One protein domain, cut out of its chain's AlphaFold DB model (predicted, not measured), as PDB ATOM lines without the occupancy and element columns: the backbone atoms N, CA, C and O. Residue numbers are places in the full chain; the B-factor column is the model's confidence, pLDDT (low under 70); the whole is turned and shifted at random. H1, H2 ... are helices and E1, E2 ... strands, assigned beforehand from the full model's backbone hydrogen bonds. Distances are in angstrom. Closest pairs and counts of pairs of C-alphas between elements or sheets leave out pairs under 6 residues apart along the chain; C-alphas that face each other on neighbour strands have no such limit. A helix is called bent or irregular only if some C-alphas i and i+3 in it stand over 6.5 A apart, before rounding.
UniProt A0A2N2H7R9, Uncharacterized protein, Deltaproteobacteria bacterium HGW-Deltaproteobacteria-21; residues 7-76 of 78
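AT A GLANCE: This is residues 7 to 76 of the 78 residues of an uncharacterized protein of Deltaproteobacteria bacterium HGW-Deltaproteobacteria-21 (UniProt A0A2N2H7R9). A small meander of three strands, E1, E2 and E3, each strand the antiparallel neighbour of the one before, has one helix, H1, over one face. The first part of H1, residues 59 to 66, packs on the sheet, and the rest sticks out, with residues 67 to 76 standing free. The printed part has 70 residues, with three named strands and then one named helix along the chain; the sheet order is E1, E2, E3, all antiparallel, and the class is mixed, helices and strands. The whole is only just compact, close to loose, with a radius of gyration of the C-alphas of 13.3 A, and elongated, spanning 41 by 25 by 18 A.

HOW THE PARTS SIT: E1, residues 7 to 11, and E2, residues 16 to 24, form a hairpin through a tight link and are antiparallel at 125 degrees. N 9 and O 18 are within hydrogen-bond range at 2.8 A, as are N 18 and O 9 at 2.8 A. E3, residues 36 to 40, forms a hairpin with E2, antiparallel at 153 degrees; N 37 and O 23 are within hydrogen-bond range at 2.9 A. The pairing is staggered: E2 pairs with E1 over residues 16 to 20 and with E3 over residues 20 to 24. The edge strands E1 and E3 are apart. H1, residues 59 to 74, is on the sheet at a height over the sheet of 9.1 A, making two layers, a helix on one face of a sheet. It lies over E2, and only just not over E3 as well: of the 16 C-alphas of H1, dropped onto the local plane, 5 fall on E2 and 2 fall on E3; it runs along the strands, at 20 degrees to E2 on the local plane. The closest C-alphas of E3 and H1 are those of Val 38 and Leu 59, 6.4 A apart; those of E2 and H1 are Leu 22 and Phe 62, 6.9 A apart. In H1, 10 of 12 O i to N i+4 pairs are within hydrogen-bond range.

IN THESE COORDINATES: E1 begins at C-alpha 7, (48.232, 22.975, -39.993), and is 12.0 A long. E2, the longest strand, measures 24.2 A, and E3 13.3 A. H1 measures 19.4 A and ends at C-alpha 74, (55.230, 47.441, -35.220). It is irregular, with C-alphas 61 and 64 8.2 A apart, and has a kink of 45 degrees near residue 66.

THE WHOLE: The two C-alphas farthest apart, those of Ser 15 and Arg 76, are 41.4 A apart. The printed part has no cut. The links E2 to E3, 11 residues, and E3 to H1, 18 residues, are long. The mean pLDDT of the printed part is 77.7; residues 26 to 34, 53 and 74 to 76 are under 70.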
ATOM      1  N   THR A   7      47.161  23.961 -39.919       86.06
ATOM      2  CA  THR A   7      48.232  22.975 -39.993       86.06
ATOM      3  C   THR A   7      47.734  21.709 -39.322       86.06
ATOM      4  O   THR A   7      47.123  21.784 -38.265       86.06
ATOM      5  N   ASN A   8      47.969  20.552 -39.928       88.81
ATOM      6  CA  ASN A   8      47.672  19.277 -39.284       88.81
ATOM      7  C   ASN A   8      48.768  18.967 -38.265       88.81
ATOM      8  O   ASN A   8      49.954  19.159 -38.547       88.81
ATOM      9  N   TYR A   9      48.370  18.550 -37.071       87.62
ATOM     10  CA  TYR A   9      49.274  18.260 -35.973       87.62
ATOM     11  C   TYR A   9      48.825  17.007 -35.237       87.62
ATOM     12  O   TYR A   9      47.678  16.897 -34.813       87.62
ATOM     13  N   PHE A  10      49.762  16.096 -35.000       88.50
ATOM     14  CA  PHE A  10      49.490  14.890 -34.237       88.50
ATOM     15  C   PHE A  10      49.469  15.183 -32.732       88.50
ATOM     16  O   PHE A  10      50.506  15.433 -32.110       88.50
ATOM     17  N   CYS A  11      48.284  15.149 -32.125       85.94
ATOM     18  CA  CYS A  11      48.117  15.364 -30.695       85.94
ATOM     19  C   CYS A  11      48.394  14.069 -29.924       85.94
ATOM     20  O   CYS A  11      47.596  13.139 -29.953       85.94
ATOM     21  N   THR A  12      49.484  14.023 -29.157       83.44
ATOM     22  CA  THR A  12      49.875  12.837 -28.371       83.44
ATOM     23  C   THR A  12      48.946  12.521 -27.194       83.44
ATOM     24  O   THR A  12      48.945  11.395 -26.712       83.44
ATOM     25  N   VAL A  13      48.139  13.485 -26.735       81.69
ATOM     26  CA  VAL A  13      47.207  13.299 -25.603       81.69
ATOM     27  C   VAL A  13      46.021  12.422 -25.997       81.69
ATOM     28  O   VAL A  13      45.632  11.544 -25.236       81.69
ATOM     29  N   VAL A  14      45.463  12.658 -27.187       80.69
ATOM     30  CA  VAL A  14      44.355  11.867 -27.751       80.69
ATOM     31  C   VAL A  14      44.833  10.855 -28.797       80.69
ATOM     32  O   VAL A  14      44.071   9.991 -29.201       80.69
ATOM     33  N   SER A  15      46.116  10.907 -29.179       86.44
ATOM     34  CA  SER A  15      46.734  10.074 -30.222       86.44
ATOM     35  C   SER A  15      46.036  10.179 -31.584       86.44
ATOM     36  O   SER A  15      45.927   9.198 -32.315       86.44
ATOM     37  N   GLU A  16      45.593  11.386 -31.937       86.25
ATOM     38  CA  GLU A  16      44.874  11.684 -33.179       86.25
ATOM     39  C   GLU A  16      45.494  12.877 -33.912       86.25
ATOM     40  O   GLU A  16      46.108  13.757 -33.299       86.25
ATOM     41  N   ASP A  17      45.311  12.918 -35.234       89.19
ATOM     42  CA  ASP A  17      45.668  14.079 -36.047       89.19
ATOM     43  C   ASP A  17      44.583  15.154 -35.924       89.19
ATOM     44  O   ASP A  17      43.399  14.917 -36.171       89.19
ATOM     45  N   VAL A  18      44.989  16.342 -35.485       88.06
ATOM     46  CA  VAL A  18      44.094  17.467 -35.230       88.06
ATOM     47  C   VAL A  18      44.523  18.656 -36.073       88.06
ATOM     48  O   VAL A  18      45.706  18.970 -36.193       88.06
ATOM     49  N   GLU A  19      43.555  19.367 -36.640       90.44
ATOM     50  CA  GLU A  19      43.853  20.602 -37.359       90.44
ATOM     51  C   GLU A  19      44.053  21.724 -36.338       90.44
ATOM     52  O   GLU A  19      43.169  21.985 -35.518       90.44
ATOM     53  N   ILE A  20      45.202  22.391 -36.387       89.12
ATOM     54  CA  ILE A  20      45.569  23.499 -35.511       89.12
ATOM     55  C   ILE A  20      45.696  24.801 -36.292       89.12
ATOM     56  O   ILE A  20      46.156  24.827 -37.430       89.12
ATOM     57  N   ALA A  21      45.304  25.911 -35.679       88.62
ATOM     58  CA  ALA A  21      45.404  27.230 -36.289       88.62
ATOM     59  C   ALA A  21      45.721  28.306 -35.248       88.62
ATOM     60  O   ALA A  21      45.137  28.331 -34.162       88.62
ATOM     61  N   LEU A  22      46.590  29.255 -35.603       86.88
ATOM     62  CA  LEU A  22      46.897  30.402 -34.751       86.88
ATOM     63  C   LEU A  22      45.774  31.448 -34.806       86.88
ATOM     64  O   LEU A  22      45.588  32.146 -35.815       86.88
ATOM     65  N   LYS A  23      45.064  31.615 -33.691       84.31
ATOM     66  CA  LYS A  23      43.997  32.604 -33.523       84.31
ATOM     67  C   LYS A  23      44.348  33.661 -32.483       84.31
ATOM     68  O   LYS A  23      45.239  33.502 -31.658       84.31
ATOM     69  N   ASN A  24      43.641  34.779 -32.569       80.50
ATOM     70  CA  ASN A  24      43.699  35.847 -31.585       80.50
ATOM     71  C   ASN A  24      42.549  35.648 -30.601       80.50
ATOM     72  O   ASN A  24      41.412  35.437 -31.037       80.50
ATOM     73  N   LYS A  25      42.832  35.751 -29.302       76.38
ATOM     74  CA  LYS A  25      41.801  35.767 -28.271       76.38
ATOM     75  C   LYS A  25      40.905  36.982 -28.494       76.38
ATOM     76  O   LYS A  25      41.425  38.096 -28.641       76.38
ATOM     77  N   PRO A  26      39.577  36.798 -28.547       63.94
ATOM     78  CA  PRO A  26      38.650  37.912 -28.613       63.94
ATOM     79  C   PRO A  26      38.669  38.629 -27.258       63.94
ATOM     80  O   PRO A  26      37.930  38.279 -26.347       63.94
ATOM     81  N   SER A  27      39.558  39.610 -27.097       59.91
ATOM     82  CA  SER A  27      39.511  40.508 -25.945       59.91
ATOM     83  C   SER A  27      38.525  41.633 -26.237       59.91
ATOM     84  O   SER A  27      38.652  42.331 -27.243       59.91
ATOM     85  N   LEU A  28      37.538  41.800 -25.355       56.97
ATOM     86  CA  LEU A  28      36.525  42.856 -25.435       56.97
ATOM     87  C   LEU A  28      37.102  44.249 -25.107       56.97
ATOM     88  O   LEU A  28      36.446  45.262 -25.332       56.97
ATOM     89  N   SER A  29      38.328  44.319 -24.574       54.34
ATOM     90  CA  SER A  29      38.986  45.583 -24.245       54.34
ATOM     91  C   SER A  29      39.793  46.116 -25.425       54.34
ATOM     92  O   SER A  29      40.802  45.530 -25.818       54.34
ATOM     93  N   LEU A  30      39.413  47.312 -25.886       51.91
ATOM     94  CA  LEU A  30      40.044  48.115 -26.947       51.91
ATOM     95  C   LEU A  30      41.572  48.329 -26.800       51.91
ATOM     96  O   LEU A  30      42.218  48.800 -27.730       51.91
ATOM     97  N   GLN A  31      42.148  48.009 -25.639       48.41
ATOM     98  CA  GLN A  31      43.524  48.336 -25.253       48.41
ATOM     99  C   GLN A  31      44.408  47.107 -24.975       48.41
ATOM    100  O   GLN A  31      45.608  47.242 -24.741       48.41
ATOM    101  N   SER A  32      43.854  45.893 -24.980       48.53
ATOM    102  CA  SER A  32      44.602  44.717 -24.525       48.53
ATOM    103  C   SER A  32      45.421  44.095 -25.652       48.53
ATOM    104  O   SER A  32      44.931  43.888 -26.765       48.53
ATOM    105  N   LYS A  33      46.693  43.802 -25.352       56.25
ATOM    106  CA  LYS A  33      47.593  42.996 -26.184       56.25
ATOM    107  C   LYS A  33      46.802  41.828 -26.766       56.25
ATOM    108  O   LYS A  33      46.096  41.133 -26.048       56.25
ATOM    109  N   SER A  34      46.861  41.672 -28.082       63.81
ATOM    110  CA  SER A  34      46.172  40.589 -28.765       63.81
ATOM    111  C   SER A  34      46.831  39.278 -28.350       63.81
ATOM    112  O   SER A  34      47.832  38.890 -28.950       63.81
ATOM    113  N   ASP A  35      46.324  38.653 -27.292       74.75
ATOM    114  CA  ASP A  35      46.794  37.348 -26.848       74.75
ATOM    115  C   ASP A  35      46.544  36.351 -27.975       74.75
ATOM    116  O   ASP A  35      45.430  36.219 -28.486       74.75
ATOM    117  N   LEU A  36      47.614  35.718 -28.440       81.44
ATOM    118  CA  LEU A  36      47.548  34.698 -29.474       81.44
ATOM    119  C   LEU A  36      47.388  33.345 -28.788       81.44
ATOM    120  O   LEU A  36      47.933  33.122 -27.709       81.44
ATOM    121  N   PHE A  37      46.657  32.439 -29.423       85.12
ATOM    122  CA  PHE A  37      46.504  31.060 -28.977       85.12
ATOM    123  C   PHE A  37      46.406  30.122 -30.180       85.12
ATOM    124  O   PHE A  37      46.122  30.543 -31.304       85.12
ATOM    125  N   VAL A  38      46.639  28.838 -29.938       85.88
ATOM    126  CA  VAL A  38      46.539  27.782 -30.946       85.88
ATOM    127  C   VAL A  38      45.208  27.084 -30.723       85.88
ATOM    128  O   VAL A  38      44.957  26.518 -29.665       85.88
ATOM    129  N   GLN A  39      44.326  27.166 -31.708       86.56
ATOM    130  CA  GLN A  39      43.043  26.484 -31.682       86.56
ATOM    131  C   GLN A  39      43.169  25.157 -32.420       86.56
ATOM    132  O   GLN A  39      43.531  25.174 -33.592       86.56
ATOM    133  N   CYS A  40      42.826  24.045 -31.773       87.00
ATOM    134  CA  CYS A  40      42.576  22.779 -32.455       87.00
ATOM    135  C   CYS A  40      41.114  22.668 -32.916       87.00
ATOM    136  O   CYS A  40      40.227  23.296 -32.335       87.00
ATOM    137  N   ASN A  41      40.854  21.838 -33.927       87.06
ATOM    138  CA  ASN A  41      39.499  21.505 -34.386       87.06
ATOM    139  C   ASN A  41      38.713  20.605 -33.411       87.06
ATOM    140  O   ASN A  41      37.506  20.447 -33.573       87.06
ATOM    141  N   GLN A  42      39.383  20.038 -32.406       82.94
ATOM    142  CA  GLN A  42      38.785  19.164 -31.404       82.94
ATOM    143  C   GLN A  42      37.907  19.969 -30.444       82.94
ATOM    144  O   GLN A  42      38.414  20.730 -29.618       82.94
ATOM    145  N   LEU A  43      36.588  19.791 -30.556       76.88
ATOM    146  CA  LEU A  43      35.585  20.516 -29.765       76.88
ATOM    147  C   LEU A  43      35.593  20.112 -28.285       76.88
ATOM    148  O   LEU A  43      35.260  20.921 -27.425       76.88
ATOM    149  N   GLU A  44      36.001  18.879 -27.995       78.62
ATOM    150  CA  GLU A  44      36.035  18.311 -26.642       78.62
ATOM    151  C   GLU A  44      37.385  18.534 -25.937       78.62
ATOM    152  O   GLU A  44      37.588  18.116 -24.795       78.62
ATOM    153  N   CYS A  45      38.332  19.213 -26.593       79.12
ATOM    154  CA  CYS A  45      39.644  19.473 -26.018       79.12
ATOM    155  C   CYS A  45      39.548  20.525 -24.906       79.12
ATOM    156  O   CYS A  45      39.448  21.720 -25.164       79.12
ATOM    157  N   GLN A  46      39.671  20.087 -23.654       75.06
ATOM    158  CA  GLN A  46      39.629  20.961 -22.472       75.06
ATOM    159  C   GLN A  46      40.793  21.968 -22.393       75.06
ATOM    160  O   GLN A  46      40.746  22.907 -21.603       75.06
ATOM    161  N   TYR A  47      41.840  21.779 -23.200       76.44
ATOM    162  CA  TYR A  47      43.031  22.634 -23.219       76.44
ATOM    163  C   TYR A  47      43.071  23.612 -24.396       76.44
ATOM    164  O   TYR A  47      44.017  24.403 -24.502       76.44
ATOM    165  N   VAL A  48      42.065  23.573 -25.278       73.12
ATOM    166  CA  VAL A  48      41.929  24.534 -26.375       73.12
ATOM    167  C   VAL A  48      41.853  25.953 -25.796       73.12
ATOM    168  O   VAL A  48      41.232  26.160 -24.760       73.12
ATOM    169  N   ASP A  49      42.529  26.926 -26.416       73.00
ATOM    170  CA  ASP A  49      42.681  28.316 -25.920       73.00
ATOM    171  C   ASP A  49      43.638  28.511 -24.726       73.00
ATOM    172  O   ASP A  49      44.154  29.617 -24.521       73.00
ATOM    173  N   ILE A  50      43.954  27.460 -23.968       76.62
ATOM    174  CA  ILE A  50      44.858  27.554 -22.814       76.62
ATOM    175  C   ILE A  50      46.318  27.379 -23.246       76.62
ATOM    176  O   ILE A  50      47.177  28.115 -22.759       76.62
ATOM    177  N   ASN A  51      46.599  26.432 -24.154       74.06
ATOM    178  CA  ASN A  51      47.955  26.106 -24.627       74.06
ATOM    179  C   ASN A  51      48.968  25.884 -23.487       74.06
ATOM    180  O   ASN A  51      50.130  26.282 -23.578       74.06
ATOM    181  N   ARG A  52      48.517  25.324 -22.361       71.25
ATOM    182  CA  ARG A  52      49.388  24.990 -21.230       71.25
ATOM    183  C   ARG A  52      49.505  23.487 -21.093       71.25
ATOM    184  O   ARG A  52      48.596  22.743 -21.463       71.25
ATOM    185  N   SER A  53      50.619  23.066 -20.503       69.00
ATOM    186  CA  SER A  53      50.842  21.690 -20.068       69.00
ATOM    187  C   SER A  53      49.618  21.188 -19.293       69.00
ATOM    188  O   SER A  53      49.140  21.914 -18.414       69.00
ATOM    189  N   PRO A  54      49.089  19.991 -19.603       74.75
ATOM    190  CA  PRO A  54      49.666  18.888 -20.391       74.75
ATOM    191  C   PRO A  54      49.417  18.916 -21.918       74.75
ATOM    192  O   PRO A  54      49.680  17.922 -22.589       74.75
ATOM    193  N   CYS A  55      48.910  20.008 -22.494       80.75
ATOM    194  CA  CYS A  55      48.663  20.080 -23.935       80.75
ATOM    195  C   CYS A  55      49.977  20.190 -24.738       80.75
ATOM    196  O   CYS A  55      50.820  21.017 -24.386       80.75
ATOM    197  N   PRO A  56      50.148  19.431 -25.839       80.94
ATOM    198  CA  PRO A  56      51.305  19.563 -26.726       80.94
ATOM    199  C   PRO A  56      51.227  20.815 -27.618       80.94
ATOM    200  O   PRO A  56      52.195  21.165 -28.290       80.94
ATOM    201  N   LEU A  57      50.077  21.501 -27.638       84.12
ATOM    202  CA  LEU A  57      49.876  22.712 -28.423       84.12
ATOM    203  C   LEU A  57      50.461  23.923 -27.704       84.12
ATOM    204  O   LEU A  57      49.961  24.359 -26.668       84.12
ATOM    205  N   CYS A  58      51.480  24.512 -28.320       83.69
ATOM    206  CA  CYS A  58      52.168  25.693 -27.822       83.69
ATOM    207  C   CYS A  58      52.264  26.753 -28.921       83.69
ATOM    208  O   CYS A  58      52.280  26.442 -30.111       83.69
ATOM    209  N   LEU A  59      52.378  28.021 -28.516       82.88
ATOM    210  CA  LEU A  59      52.597  29.134 -29.447       82.88
ATOM    211  C   LEU A  59      53.896  29.000 -30.248       82.88
ATOM    212  O   LEU A  59      53.991  29.553 -31.338       82.88
ATOM    213  N   ASP A  60      54.855  28.241 -29.723       82.88
ATOM    214  CA  ASP A  60      56.137  27.968 -30.366       82.88
ATOM    215  C   ASP A  60      55.979  27.305 -31.746       82.88
ATOM    216  O   ASP A  60      56.683  27.659 -32.686       82.88
ATOM    217  N   LEU A  61      54.942  26.469 -31.924       83.38
ATOM    218  CA  LEU A  61      54.594  25.855 -33.218       83.38
ATOM    219  C   LEU A  61      54.304  26.893 -34.315       83.38
ATOM    220  O   LEU A  61      54.413  26.597 -35.500       83.38
ATOM    221  N   PHE A  62      53.929  28.109 -33.919       86.12
ATOM    222  CA  PHE A  62      53.667  29.234 -34.809       86.12
ATOM    223  C   PHE A  62      54.586  30.426 -34.504       86.12
ATOM    224  O   PHE A  62      54.232  31.559 -34.833       86.12
ATOM    225  N   ALA A  63      55.751  30.212 -33.879       83.88
ATOM    226  CA  ALA A  63      56.659  31.290 -33.480       83.88
ATOM    227  C   ALA A  63      57.007  32.230 -34.647       83.88
ATOM    228  O   ALA A  63      56.939  33.449 -34.494       83.88
ATOM    229  N   GLU A  64      57.278  31.671 -35.830       84.56
ATOM    230  CA  GLU A  64      57.566  32.432 -37.051       84.56
ATOM    231  C   GLU A  64      56.386  33.328 -37.473       84.56
ATOM    232  O   GLU A  64      56.550  34.523 -37.720       84.56
ATOM    233  N   GLU A  65      55.165  32.784 -37.496       83.25
ATOM    234  CA  GLU A  65      53.946  33.533 -37.832       83.25
ATOM    235  C   GLU A  65      53.671  34.632 -36.792       83.25
ATOM    236  O   GLU A  65      53.302  35.758 -37.140       83.25
ATOM    237  N   ILE A  66      53.868  34.330 -35.506       83.56
ATOM    238  CA  ILE A  66      53.719  35.289 -34.406       83.56
ATOM    239  C   ILE A  66      54.716  36.436 -34.567       83.56
ATOM    240  O   ILE A  66      54.334  37.601 -34.430       83.56
ATOM    241  N   GLU A  67      55.977  36.129 -34.862       83.56
ATOM    242  CA  GLU A  67      57.010  37.131 -35.102       83.56
ATOM    243  C   GLU A  67      56.663  37.998 -36.316       83.56
ATOM    244  O   GLU A  67      56.700  39.228 -36.227       83.56
ATOM    245  N   ASN A  68      56.237  37.383 -37.418       83.00
ATOM    246  CA  ASN A  68      55.826  38.106 -38.617       83.00
ATOM    247  C   ASN A  68      54.635  39.044 -38.338       83.00
ATOM    248  O   ASN A  68      54.641  40.212 -38.735       83.00
ATOM    249  N   ARG A  69      53.637  38.584 -37.568       78.69
ATOM    250  CA  ARG A  69      52.508  39.422 -37.124       78.69
ATOM    251  C   ARG A  69      52.958  40.568 -36.219       78.69
ATOM    252  O   ARG A  69      52.421  41.667 -36.351       78.69
ATOM    253  N   LYS A  70      53.924  40.342 -35.320       78.62
ATOM    254  CA  LYS A  70      54.500  41.397 -34.469       78.62
ATOM    255  C   LYS A  70      55.201  42.462 -35.312       78.62
ATOM    256  O   LYS A  70      54.865  43.631 -35.157       78.62
ATOM    257  N   LYS A  71      56.071  42.065 -36.249       80.50
ATOM    258  CA  LYS A  71      56.779  42.979 -37.169       80.50
ATOM    259  C   LYS A  71      55.814  43.825 -38.004       80.50
ATOM    260  O   LYS A  71      55.985  45.032 -38.128       80.50
ATOM    261  N   MET A  72      54.753  43.212 -38.533       75.00
ATOM    262  CA  MET A  72      53.720  43.933 -39.289       75.00
ATOM    263  C   MET A  72      52.937  44.935 -38.432       75.00
ATOM    264  O   MET A  72      52.476  45.954 -38.944       75.00
ATOM    265  N   ARG A  73      52.741  44.637 -37.143       70.88
ATOM    266  CA  ARG A  73      52.048  45.534 -36.214       70.88
ATOM    267  C   ARG A  73      52.930  46.714 -35.821       70.88
ATOM    268  O   ARG A  73      52.422  47.825 -35.786       70.88
ATOM    269  N   ASP A  74      54.204  46.452 -35.559       66.69
ATOM    270  CA  ASP A  74      55.230  47.441 -35.220       66.69
ATOM    271  C   ASP A  74      55.396  48.480 -36.339       66.69
ATOM    272  O   ASP A  74      55.162  49.663 -36.119       66.69
ATOM    273  N   ARG A  75      55.559  48.019 -37.588       65.31
ATOM    274  CA  ARG A  75      55.654  48.881 -38.782       65.31
ATOM    275  C   ARG A  75      54.417  49.755 -39.048       65.31
ATOM    276  O   ARG A  75      54.463  50.651 -39.879       65.31
ATOM    277  N   ARG A  76      53.274  49.456 -38.424       58.00
ATOM    278  CA  ARG A  76      52.041  50.254 -38.550       58.00
ATOM    279  C   ARG A  76      51.912  51.314 -37.451       58.00
ATOM    280  O   ARG A  76      50.984  52.115 -37.514       58.00
TER     281      ARG A  76